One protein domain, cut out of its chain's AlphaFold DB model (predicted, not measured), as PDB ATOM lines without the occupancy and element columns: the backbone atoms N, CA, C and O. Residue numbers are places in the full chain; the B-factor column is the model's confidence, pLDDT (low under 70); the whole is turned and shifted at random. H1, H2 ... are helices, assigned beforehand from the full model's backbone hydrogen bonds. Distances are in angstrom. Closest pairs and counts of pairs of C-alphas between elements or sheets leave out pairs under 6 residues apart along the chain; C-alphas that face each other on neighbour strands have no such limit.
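AT A GLANCE: This is residues 2 to 85 of the 86 residues of an uncharacterized protein of Korarchaeum cryptofilum (strain OPF8) (UniProt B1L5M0). Four helices lie nearly lengthwise in an elongated up-and-down bundle, each running against the one before it, with H1 and H4 also in contact, which closes a ring of four. H3 is the short member, joined to H4 by a single residue and touching just part of it, while H4 is the longest. The printed part has 84 residues, with H1, H2, H3 and H4 in that order, no named strand, and the class all helix. It is compact, with a radius of gyration of the C-alphas of 12.5 A, and spans 41 by 21 by 17 A.

HOW THE PARTS SIT: H1, residues 2 to 21, touches H2, residues 26 to 42, as a helical hairpin at a shallow tilt of 25 degrees, opposite ways; the closest C-alphas, of Val 5 and Ile 39, are 5.9 A apart. H2, with residues 33 to 40 alone, touches H3, residues 48 to 58, in a second hairpin at 21 degrees, a shallow tilt; the closest C-alphas, of Arg 37 and Val 49, are 5.8 A apart. H3 and H4, residues 60 to 83, form a third hairpin at a shallow tilt of 17 degrees, in which H4 touches H3 with residues 62 to 67 alone; the closest C-alphas, of Ser 55 and Gly 63, are 4.5 A apart. H4 touches H1 at a shallow tilt of 18 degrees, opposite ways, closest at the C-alphas of Ile 20 and Arg 61, 5.5 A apart. H2 and H4 are near each other, and H1 and H3 are apart. In H1, H2 and H4 every O i to N i+4 pair is within hydrogen-bond range; in H3, 6 of 7 are.

IN THESE COORDINATES: H1 begins at C-alpha 2 (13.011, -30.900, 40.471) and is 28.4 A long. H2 is 24.4 A, H3 16.8 A and H4 33.6 A, ending at C-alpha 83 (15.378, -23.361, 45.954).

THE WHOLE: The C-alphas of Ser 23 and Arg 85, the two farthest apart, are 41.6 A apart. The printed part has no cut, its three links are tight, and no printed residue is under 70 in pLDDT.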
ATOM      1  N   ILE A   2      11.566 -31.119  40.725       92.00
ATOM      2  CA  ILE A   2      13.011 -30.900  40.471       92.00
ATOM      3  C   ILE A   2      13.710 -32.190  40.014       92.00
ATOM      4  O   ILE A   2      14.356 -32.185  38.973       92.00
ATOM      5  N   ASP A   3      13.512 -33.306  40.722       94.12
ATOM      6  CA  ASP A   3      14.159 -34.581  40.368       94.12
ATOM      7  C   ASP A   3      13.803 -35.058  38.957       94.12
ATOM      8  O   ASP A   3      14.672 -35.540  38.234       94.12
ATOM      9  N   ARG A   4      12.546 -34.862  38.532       95.62
ATOM     10  CA  ARG A   4      12.093 -35.223  37.182       95.62
ATOM     11  C   ARG A   4      12.780 -34.365  36.121       95.62
ATOM     12  O   ARG A   4      13.326 -34.917  35.173       95.62
ATOM     13  N   VAL A   5      12.853 -33.046  36.319       96.62
ATOM     14  CA  VAL A   5      13.591 -32.134  35.423       96.62
ATOM     15  C   VAL A   5      15.066 -32.535  35.315       96.62
ATOM     16  O   VAL A   5      15.621 -32.553  34.218       96.62
ATOM     17  N   LEU A   6      15.708 -32.908  36.428       96.00
ATOM     18  CA  LEU A   6      17.107 -33.347  36.424       96.00
ATOM     19  C   LEU A   6      17.302 -34.686  35.696       96.00
ATOM     20  O   LEU A   6      18.266 -34.826  34.941       96.00
ATOM     21  N   GLN A   7      16.391 -35.645  35.879       97.69
ATOM     22  CA  GLN A   7      16.411 -36.929  35.169       97.69
ATOM     23  C   GLN A   7      16.250 -36.737  33.657       97.69
ATOM     24  O   GLN A   7      17.070 -37.240  32.884       97.69
ATOM     25  N   LEU A   8      15.247 -35.960  33.241       98.06
ATOM     26  CA  LEU A   8      14.998 -35.643  31.836       98.06
ATOM     27  C   LEU A   8      16.190 -34.903  31.213       98.06
ATOM     28  O   LEU A   8      16.684 -35.307  30.161       98.06
ATOM     29  N   ASN A   9      16.731 -33.882  31.891       97.75
ATOM     30  CA  ASN A   9      17.915 -33.158  31.420       97.75
ATOM     31  C   ASN A   9      19.145 -34.078  31.329       97.75
ATOM     32  O   ASN A   9      19.910 -33.972  30.378       97.75
ATOM     33  N   SER A  10      19.340 -35.018  32.257       97.94
ATOM     34  CA  SER A  10      20.439 -35.991  32.163       97.94
ATOM     35  C   SER A  10      20.339 -36.844  30.890       97.94
ATOM     36  O   SER A  10      21.314 -36.949  30.135       97.94
ATOM     37  N   LYS A  11      19.142 -37.377  30.601       98.00
ATOM     38  CA  LYS A  11      18.866 -38.151  29.382       98.00
ATOM     39  C   LYS A  11      19.073 -37.307  28.120       98.00
ATOM     40  O   LYS A  11      19.806 -37.719  27.221       98.00
ATOM     41  N   LEU A  12      18.542 -36.083  28.101       97.50
ATOM     42  CA  LEU A  12      18.724 -35.128  27.005       97.50
ATOM     43  C   LEU A  12      20.211 -34.865  26.725       97.50
ATOM     44  O   LEU A  12      20.643 -34.889  25.575       97.50
ATOM     45  N   ARG A  13      21.028 -34.645  27.766       96.75
ATOM     46  CA  ARG A  13      22.473 -34.383  27.624       96.75
ATOM     47  C   ARG A  13      23.227 -35.584  27.076       96.75
ATOM     48  O   ARG A  13      24.202 -35.398  26.348       96.75
ATOM     49  N   TYR A  14      22.815 -36.795  27.439       96.00
ATOM     50  CA  TYR A  14      23.392 -38.018  26.895       96.00
ATOM     51  C   TYR A  14      23.151 -38.123  25.386       96.00
ATOM     52  O   TYR A  14      24.126 -38.167  24.632       96.00
ATOM     53  N   LEU A  15      21.891 -38.042  24.950       95.19
ATOM     54  CA  LEU A  15      21.526 -38.112  23.530       95.19
ATOM     55  C   LEU A  15      22.113 -36.947  22.733       95.19
ATOM     56  O   LEU A  15      22.624 -37.121  21.630       95.19
ATOM     57  N   SER A  16      22.163 -35.759  23.333       94.88
ATOM     58  CA  SER A  16      22.745 -34.588  22.683       94.88
ATOM     59  C   SER A  16      24.224 -34.769  22.351       94.88
ATOM     60  O   SER A  16      24.685 -34.327  21.301       94.88
ATOM     61  N   ARG A  17      24.993 -35.431  23.227       93.94
ATOM     62  CA  ARG A  17      26.399 -35.751  22.934       93.94
ATOM     63  C   ARG A  17      26.507 -36.724  21.764       93.94
ATOM     64  O   ARG A  17      27.379 -36.533  20.921       93.94
ATOM     65  N   GLN A  18      25.623 -37.717  21.692       92.50
ATOM     66  CA  GLN A  18      25.584 -38.649  20.565       92.50
ATOM     67  C   GLN A  18      25.248 -37.930  19.253       92.50
ATOM     68  O   GLN A  18      25.972 -38.101  18.280       92.50
ATOM     69  N   ALA A  19      24.252 -37.042  19.240       91.94
ATOM     70  CA  ALA A  19      23.879 -36.277  18.048       91.94
ATOM     71  C   ALA A  19      24.960 -35.272  17.592       91.94
ATOM     72  O   ALA A  19      25.190 -35.088  16.394       91.94
ATOM     73  N   ILE A  20      25.644 -34.608  18.534       91.25
ATOM     74  CA  ILE A  20      26.671 -33.596  18.220       91.25
ATOM     75  C   ILE A  20      27.967 -34.241  17.717       91.25
ATOM     76  O   ILE A  20      28.561 -33.738  16.761       91.25
ATOM     77  N   PHE A  21      28.432 -35.306  18.378       89.00
ATOM     78  CA  PHE A  21      29.731 -35.926  18.094       89.00
ATOM     79  C   PHE A  21      29.636 -37.175  17.207       89.00
ATOM     80  O   PHE A  21      30.637 -37.574  16.618       89.00
ATOM     81  N   GLY A  22      28.451 -37.774  17.095       86.12
ATOM     82  CA  GLY A  22      28.135 -38.886  16.200       86.12
ATOM     83  C   GLY A  22      27.290 -38.444  15.002       86.12
ATOM     84  O   GLY A  22      27.355 -37.291  14.568       86.12
ATOM     85  N   SER A  23      26.508 -39.368  14.442       78.75
ATOM     86  CA  SER A  23      25.537 -39.056  13.391       78.75
ATOM     87  C   SER A  23      24.185 -38.730  14.032       78.75
ATOM     88  O   SER A  23      23.681 -39.568  14.774       78.75
ATOM     89  N   PRO A  24      23.594 -37.550  13.780       76.38
ATOM     90  CA  PRO A  24      22.231 -37.258  14.208       76.38
ATOM     91  C   PRO A  24      21.255 -38.000  13.287       76.38
ATOM     92  O   PRO A  24      20.819 -37.450  12.271       76.38
ATOM     93  N   ASP A  25      20.973 -39.263  13.605       84.38
ATOM     94  CA  ASP A  25      19.870 -39.993  12.982       84.38
ATOM     95  C   ASP A  25      18.514 -39.412  13.417       84.38
ATOM     96  O   ASP A  25      18.415 -38.648  14.380       84.38
ATOM     97  N   ASP A  26      17.476 -39.698  12.634       89.25
ATOM     98  CA  ASP A  26      16.163 -39.089  12.839       89.25
ATOM     99  C   ASP A  26      15.510 -39.546  14.154       89.25
ATOM    100  O   ASP A  26      14.842 -38.742  14.796       89.25
ATOM    101  N   GLU A  27      15.792 -40.769  14.614       92.31
ATOM    102  CA  GLU A  27      15.274 -41.320  15.873       92.31
ATOM    103  C   GLU A  27      15.818 -40.555  17.090       92.31
ATOM    104  O   GLU A  27      15.047 -40.092  17.934       92.31
ATOM    105  N   ILE A  28      17.134 -40.317  17.150       92.56
ATOM    106  CA  ILE A  28      17.746 -39.495  18.203       92.56
ATOM    107  C   ILE A  28      17.184 -38.070  18.158       92.56
ATOM    108  O   ILE A  28      16.968 -37.453  19.203       92.56
ATOM    109  N   MET A  29      16.961 -37.517  16.963       91.94
ATOM    110  CA  MET A  29      16.423 -36.164  16.830       91.94
ATOM    111  C   MET A  29      14.961 -36.063  17.281       91.94
ATOM    112  O   MET A  29      14.602 -35.055  17.892       91.94
ATOM    113  N   GLU A  30      14.135 -37.073  17.013       93.44
ATOM    114  CA  GLU A  30      12.765 -37.167  17.531       93.44
ATOM    115  C   GLU A  30      12.765 -37.277  19.057       93.44
ATOM    116  O   GLU A  30      12.124 -36.467  19.731       93.44
ATOM    117  N   GLU A  31      13.578 -38.172  19.621       95.69
ATOM    118  CA  GLU A  31      13.662 -38.343  21.073       95.69
ATOM    119  C   GLU A  31      14.172 -37.072  21.775       95.69
ATOM    120  O   GLU A  31      13.684 -36.692  22.843       95.69
ATOM    121  N   LEU A  32      15.121 -36.353  21.166       95.50
ATOM    122  CA  LEU A  32      15.568 -35.052  21.666       95.50
ATOM    123  C   LEU A  32      14.435 -34.020  21.677       95.50
ATOM    124  O   LEU A  32      14.321 -33.277  22.654       95.50
ATOM    125  N   ARG A  33      13.599 -33.959  20.631       94.56
ATOM    126  CA  ARG A  33      12.450 -33.034  20.570       94.56
ATOM    127  C   ARG A  33      11.444 -33.327  21.677       94.56
ATOM    128  O   ARG A  33      11.003 -32.393  22.350       94.56
ATOM    129  N   ASP A  34      11.134 -34.598  21.908       96.31
ATOM    130  CA  ASP A  34      10.206 -35.002  22.964       96.31
ATOM    131  C   ASP A  34      10.752 -34.674  24.355       96.31
ATOM    132  O   ASP A  34      10.041 -34.102  25.180       96.31
ATOM    133  N   LEU A  35      12.047 -34.906  24.592       97.38
ATOM    134  CA  LEU A  35      12.687 -34.528  25.852       97.38
ATOM    135  C   LEU A  35      12.702 -33.017  26.079       97.38
ATOM    136  O   LEU A  35      12.478 -32.577  27.206       97.38
ATOM    137  N   PHE A  36      12.956 -32.211  25.044       97.19
ATOM    138  CA  PHE A  36      12.832 -30.759  25.169       97.19
ATOM    139  C   PHE A  36      11.408 -30.371  25.565       97.19
ATOM    140  O   PHE A  36      11.245 -29.609  26.518       97.19
ATOM    141  N   ARG A  37      10.392 -30.921  24.889       97.12
ATOM    142  CA  ARG A  37       8.980 -30.651  25.190       97.12
ATOM    143  C   ARG A  37       8.632 -31.002  26.634       97.12
ATOM    144  O   ARG A  37       8.168 -30.131  27.362       97.12
ATOM    145  N   GLU A  38       8.962 -32.213  27.076       97.62
ATOM    146  CA  GLU A  38       8.702 -32.650  28.451       97.62
ATOM    147  C   GLU A  38       9.396 -31.763  29.490       97.62
ATOM    148  O   GLU A  38       8.787 -31.393  30.492       97.62
ATOM    149  N   ILE A  39      10.662 -31.386  29.275       97.81
ATOM    150  CA  ILE A  39      11.365 -30.514  30.223       97.81
ATOM    151  C   ILE A  39      10.700 -29.138  30.282       97.81
ATOM    152  O   ILE A  39      10.511 -28.601  31.374       97.81
ATOM    153  N   TYR A  40      10.352 -28.566  29.128       97.44
ATOM    154  CA  TYR A  40       9.714 -27.256  29.059       97.44
ATOM    155  C   TYR A  40       8.321 -27.242  29.690       97.44
ATOM    156  O   TYR A  40       7.990 -26.281  30.389       97.44
ATOM    157  N   ASP A  41       7.556 -28.321  29.546       96.38
ATOM    158  CA  ASP A  41       6.289 -28.512  30.250       96.38
ATOM    159  C   ASP A  41       6.502 -28.575  31.774       96.38
ATOM    160  O   ASP A  41       5.842 -27.855  32.528       96.38
ATOM    161  N   GLU A  42       7.480 -29.357  32.245       96.38
ATOM    162  CA  GLU A  42       7.788 -29.514  33.677       96.38
ATOM    163  C   GLU A  42       8.262 -28.213  34.348       96.38
ATOM    164  O   GLU A  42       7.950 -27.966  35.518       96.38
ATOM    165  N   ILE A  43       9.004 -27.359  33.631       96.38
ATOM    166  CA  ILE A  43       9.442 -26.049  34.149       96.38
ATOM    167  C   ILE A  43       8.425 -24.923  33.896       96.38
ATOM    168  O   ILE A  43       8.679 -23.779  34.285       96.38
ATOM    169  N   GLY A  44       7.272 -25.229  33.287       95.62
ATOM    170  CA  GLY A  44       6.178 -24.283  33.054       95.62
ATOM    171  C   GLY A  44       6.457 -23.247  31.960       95.62
ATOM    172  O   GLY A  44       6.050 -22.094  32.099       95.62
ATOM    173  N   ARG A  45       7.180 -23.638  30.904       95.81
ATOM    174  CA  ARG A  45       7.535 -22.810  29.733       95.81
ATOM    175  C   ARG A  45       7.294 -23.540  28.394       95.81
ATOM    176  O   ARG A  45       8.217 -23.631  27.580       95.81
ATOM    177  N   PRO A  46       6.083 -24.075  28.140       94.88
ATOM    178  CA  PRO A  46       5.784 -24.844  26.922       94.88
ATOM    179  C   PRO A  46       5.984 -24.042  25.623       94.88
ATOM    180  O   PRO A  46       6.250 -24.601  24.562       94.88
ATOM    181  N   ASP A  47       5.897 -22.714  25.693       93.56
ATOM    182  CA  ASP A  47       6.079 -21.788  24.573       93.56
ATOM    183  C   ASP A  47       7.488 -21.839  23.954       93.56
ATOM    184  O   ASP A  47       7.659 -21.545  22.768       93.56
ATOM    185  N   ARG A  48       8.496 -22.268  24.722       92.06
ATOM    186  CA  ARG A  48       9.897 -22.346  24.277       92.06
ATOM    187  C   ARG A  48      10.159 -23.461  23.266       92.06
ATOM    188  O   ARG A  48      11.134 -23.382  22.519       92.06
ATOM    189  N   VAL A  49       9.292 -24.474  23.209       90.81
ATOM    190  CA  VAL A  49       9.461 -25.650  22.337       90.81
ATOM    191  C   VAL A  49       9.523 -25.245  20.867       90.81
ATOM    192  O   VAL A  49      10.389 -25.717  20.135       90.81
ATOM    193  N   LYS A  50       8.689 -24.285  20.452       89.56
ATOM    194  CA  LYS A  50       8.652 -23.806  19.067       89.56
ATOM    195  C   LYS A  50       9.993 -23.219  18.612       89.56
ATOM    196  O   LYS A  50      10.458 -23.518  17.518       89.56
ATOM    197  N   MET A  51      10.651 -22.438  19.473       87.00
ATOM    198  CA  MET A  51      11.964 -21.852  19.161       87.00
ATOM    199  C   MET A  51      13.032 -22.931  18.930       87.00
ATOM    200  O   MET A  51      13.963 -22.743  18.146       87.00
ATOM    201  N   ILE A  52      12.913 -24.066  19.620       88.38
ATOM    202  CA  ILE A  52      13.834 -25.195  19.478       88.38
ATOM    203  C   ILE A  52      13.564 -25.944  18.186       88.38
ATOM    204  O   ILE A  52      14.510 -26.238  17.463       88.38
ATOM    205  N   GLU A  53      12.297 -26.211  17.873       88.06
ATOM    206  CA  GLU A  53      11.914 -26.867  16.623       88.06
ATOM    207  C   GLU A  53      12.436 -26.083  15.410       88.06
ATOM    208  O   GLU A  53      13.108 -26.673  14.565       88.06
ATOM    209  N   GLU A  54      12.261 -24.757  15.403       88.62
ATOM    210  CA  GLU A  54      12.800 -23.856  14.371       88.62
ATOM    211  C   GLU A  54      14.340 -23.901  14.305       88.62
ATOM    212  O   GLU A  54      14.929 -23.962  13.225       88.62
ATOM    213  N   SER A  55      15.018 -23.926  15.458       86.75
ATOM    214  CA  SER A  55      16.487 -23.979  15.513       86.75
ATOM    215  C   SER A  55      17.048 -25.285  14.939       86.75
ATOM    216  O   SER A  55      18.106 -25.282  14.310       86.75
ATOM    217  N   LEU A  56      16.356 -26.407  15.160       87.12
ATOM    218  CA  LEU A  56      16.782 -27.738  14.715       87.12
ATOM    219  C   LEU A  56      16.592 -27.969  13.207       87.12
ATOM    220  O   LEU A  56      17.227 -28.872  12.657       87.12
ATOM    221  N   GLU A  57      15.737 -27.188  12.544       86.31
ATOM    222  CA  GLU A  57      15.453 -27.305  11.107       86.31
ATOM    223  C   GLU A  57      16.531 -26.679  10.214       86.31
ATOM    224  O   GLU A  57      16.754 -27.157   9.104       86.31
ATOM    225  N   VAL A  58      17.229 -25.642  10.690       83.44
ATOM    226  CA  VAL A  58      18.245 -24.923   9.898       83.44
ATOM    227  C   VAL A  58      19.563 -25.700   9.824       83.44
ATOM    228  O   VAL A  58      20.092 -25.952   8.744       83.44
ATOM    229  N   ASP A  59      20.099 -26.087  10.981       88.62
ATOM    230  CA  ASP A  59      21.283 -26.938  11.123       88.62
ATOM    231  C   ASP A  59      21.102 -27.759  12.395       88.62
ATOM    232  O   ASP A  59      21.078 -27.212  13.497       88.62
ATOM    233  N   ARG A  60      20.991 -29.083  12.265       88.94
ATOM    234  CA  ARG A  60      20.684 -29.962  13.402       88.94
ATOM    235  C   ARG A  60      21.713 -29.852  14.529       88.94
ATOM    236  O   ARG A  60      21.340 -29.836  15.699       88.94
ATOM    237  N   ARG A  61      23.010 -29.772  14.211       91.50
ATOM    238  CA  ARG A  61      24.076 -29.772  15.228       91.50
ATOM    239  C   ARG A  61      24.214 -28.410  15.890       91.50
ATOM    240  O   ARG A  61      24.346 -28.340  17.113       91.50
ATOM    241  N   MET A  62      24.214 -27.338  15.103       91.56
ATOM    242  CA  MET A  62      24.283 -25.979  15.636       91.56
ATOM    243  C   MET A  62      22.993 -25.622  16.380       91.56
ATOM    244  O   MET A  62      23.054 -25.121  17.502       91.56
ATOM    245  N   GLY A  63      21.840 -25.964  15.809       92.81
ATOM    246  CA  GLY A  63      20.524 -25.805  16.416       92.81
ATOM    247  C   GLY A  63      20.416 -26.514  17.759       92.81
ATOM    248  O   GLY A  63      19.965 -25.921  18.735       92.81
ATOM    249  N   LEU A  64      20.930 -27.743  17.860       93.62
ATOM    250  CA  LEU A  64      20.957 -28.478  19.122       93.62
ATOM    251  C   LEU A  64      21.853 -27.803  20.171       93.62
ATOM    252  O   LEU A  64      21.468 -27.694  21.332       93.62
ATOM    253  N   LYS A  65      23.029 -27.291  19.783       93.38
ATOM    254  CA  LYS A  65      23.893 -26.515  20.697       93.38
ATOM    255  C   LYS A  65      23.210 -25.239  21.193       93.38
ATOM    256  O   LYS A  65      23.343 -24.895  22.371       93.38
ATOM    257  N   TYR A  66      22.477 -24.560  20.315       93.62
ATOM    258  CA  TYR A  66      21.710 -23.368  20.660       93.62
ATOM    259  C   TYR A  66      20.572 -23.702  21.636       93.62
ATOM    260  O   TYR A  66      20.503 -23.127  22.723       93.62
ATOM    261  N   ALA A  67      19.765 -24.719  21.320       94.12
ATOM    262  CA  ALA A  67      18.686 -25.210  22.174       94.12
ATOM    263  C   ALA A  67      19.181 -25.619  23.571       94.12
ATOM    264  O   ALA A  67      18.583 -25.255  24.582       94.12
ATOM    265  N   LEU A  68      20.321 -26.315  23.654       95.12
ATOM    266  CA  LEU A  68      20.922 -26.707  24.931       95.12
ATOM    267  C   LEU A  68      21.399 -25.516  25.760       95.12
ATOM    268  O   LEU A  68      21.326 -25.573  26.989       95.12
ATOM    269  N   SER A  69      21.916 -24.468  25.121       95.06
ATOM    270  CA  SER A  69      22.349 -23.255  25.820       95.06
ATOM    271  C   SER A  69      21.150 -22.559  26.464       95.06
ATOM    272  O   SER A  69      21.154 -22.362  27.678       95.06
ATOM    273  N   ASN A  70      20.087 -22.329  25.688       94.75
ATOM    274  CA  ASN A  70      18.848 -21.719  26.178       94.75
ATOM    275  C   ASN A  70      18.212 -22.548  27.301       94.75
ATOM    276  O   ASN A  70      17.872 -22.017  28.357       94.75
ATOM    277  N   LEU A  71      18.133 -23.871  27.124       96.06
ATOM    278  CA  LEU A  71      17.585 -24.750  28.152       96.06
ATOM    279  C   LEU A  71      18.409 -24.714  29.447       96.06
ATOM    280  O   LEU A  71      17.849 -24.798  30.537       96.06
ATOM    281  N   SER A  72      19.738 -24.598  29.352       96.12
ATOM    282  CA  SER A  72      20.598 -24.501  30.542       96.12
ATOM    283  C   SER A  72      20.250 -23.275  31.383       96.12
ATOM    284  O   SER A  72      20.182 -23.376  32.606       96.12
ATOM    285  N   GLU A  73      20.016 -22.140  30.725       96.69
ATOM    286  CA  GLU A  73      19.609 -20.892  31.368       96.69
ATOM    287  C   GLU A  73      18.209 -21.010  31.984       96.69
ATOM    288  O   GLU A  73      18.028 -20.710  33.166       96.69
ATOM    289  N   ASP A  74      17.243 -21.548  31.233       96.56
ATOM    290  CA  ASP A  74      15.866 -21.736  31.700       96.56
ATOM    291  C   ASP A  74      15.794 -22.687  32.919       96.56
ATOM    292  O   ASP A  74      15.096 -22.401  33.898       96.56
ATOM    293  N   ILE A  75      16.551 -23.795  32.909       96.75
ATOM    294  CA  ILE A  75      16.650 -24.718  34.054       96.75
ATOM    295  C   ILE A  75      17.314 -24.031  35.249       96.75
ATOM    296  O   ILE A  75      16.838 -24.185  36.374       96.75
ATOM    297  N   ALA A  76      18.398 -23.278  35.042       96.62
ATOM    298  CA  ALA A  76      19.067 -22.564  36.128       96.62
ATOM    299  C   ALA A  76      18.115 -21.568  36.811       96.62
ATOM    300  O   ALA A  76      18.033 -21.536  38.041       96.62
ATOM    301  N   GLU A  77      17.339 -20.816  36.028       96.25
ATOM    302  CA  GLU A  77      16.330 -19.889  36.539       96.25
ATOM    303  C   GLU A  77      15.222 -20.621  37.320       96.25
ATOM    304  O   GLU A  77      14.839 -20.196  38.417       96.25
ATOM    305  N   PHE A  78      14.725 -21.745  36.787       95.62
ATOM    306  CA  PHE A  78      13.736 -22.593  37.454       95.62
ATOM    307  C   PHE A  78      14.244 -23.109  38.808       95.62
ATOM    308  O   PHE A  78      13.553 -22.971  39.823       95.62
ATOM    309  N   LEU A  79      15.461 -23.661  38.842       95.19
ATOM    310  CA  LEU A  79      16.080 -24.186  40.059       95.19
ATOM    311  C   LEU A  79      16.304 -23.074  41.084       95.19
ATOM    312  O   LEU A  79      15.933 -23.241  42.245       95.19
ATOM    313  N   TYR A  80      16.825 -21.920  40.658       95.50
ATOM    314  CA  TYR A  80      17.018 -20.763  41.530       95.50
ATOM    315  C   TYR A  80      15.701 -20.324  42.177       95.50
ATOM    316  O   TYR A  80      15.633 -20.148  43.396       95.50
ATOM    317  N   LYS A  81      14.628 -20.193  41.388       93.50
ATOM    318  CA  LYS A  81      13.300 -19.828  41.900       93.50
ATOM    319  C   LYS A  81      12.747 -20.870  42.861       93.50
ATOM    320  O   LYS A  81      12.090 -20.495  43.825       93.50
ATOM    321  N   ARG A  82      12.966 -22.160  42.607       90.69
ATOM    322  CA  ARG A  82      12.459 -23.233  43.469       90.69
ATOM    323  C   ARG A  82      13.212 -23.332  44.787       90.69
ATOM    324  O   ARG A  82      12.565 -23.432  45.823       90.69
ATOM    325  N   ILE A  83      14.539 -23.258  44.756       90.81
ATOM    326  CA  ILE A  83      15.378 -23.361  45.954       90.81
ATOM    327  C   ILE A  83      15.162 -22.150  46.868       90.81
ATOM    328  O   ILE A  83      14.975 -22.329  48.061       90.81
ATOM    329  N   ASN A  84      15.106 -20.928  46.322       87.19
ATOM    330  CA  ASN A  84      14.950 -19.707  47.131       87.19
ATOM    331  C   ASN A  84      13.501 -19.392  47.553       87.19
ATOM    332  O   ASN A  84      13.266 -18.397  48.233       87.19
ATOM    333  N   ARG A  85      12.516 -20.180  47.106       73.38
ATOM    334  CA  ARG A  85      11.109 -20.074  47.540       73.38
ATOM    335  C   ARG A  85      10.681 -21.221  48.463       73.38
ATOM    336  O   ARG A  85       9.503 -21.278  48.810       73.38
TER     337      ARG A  85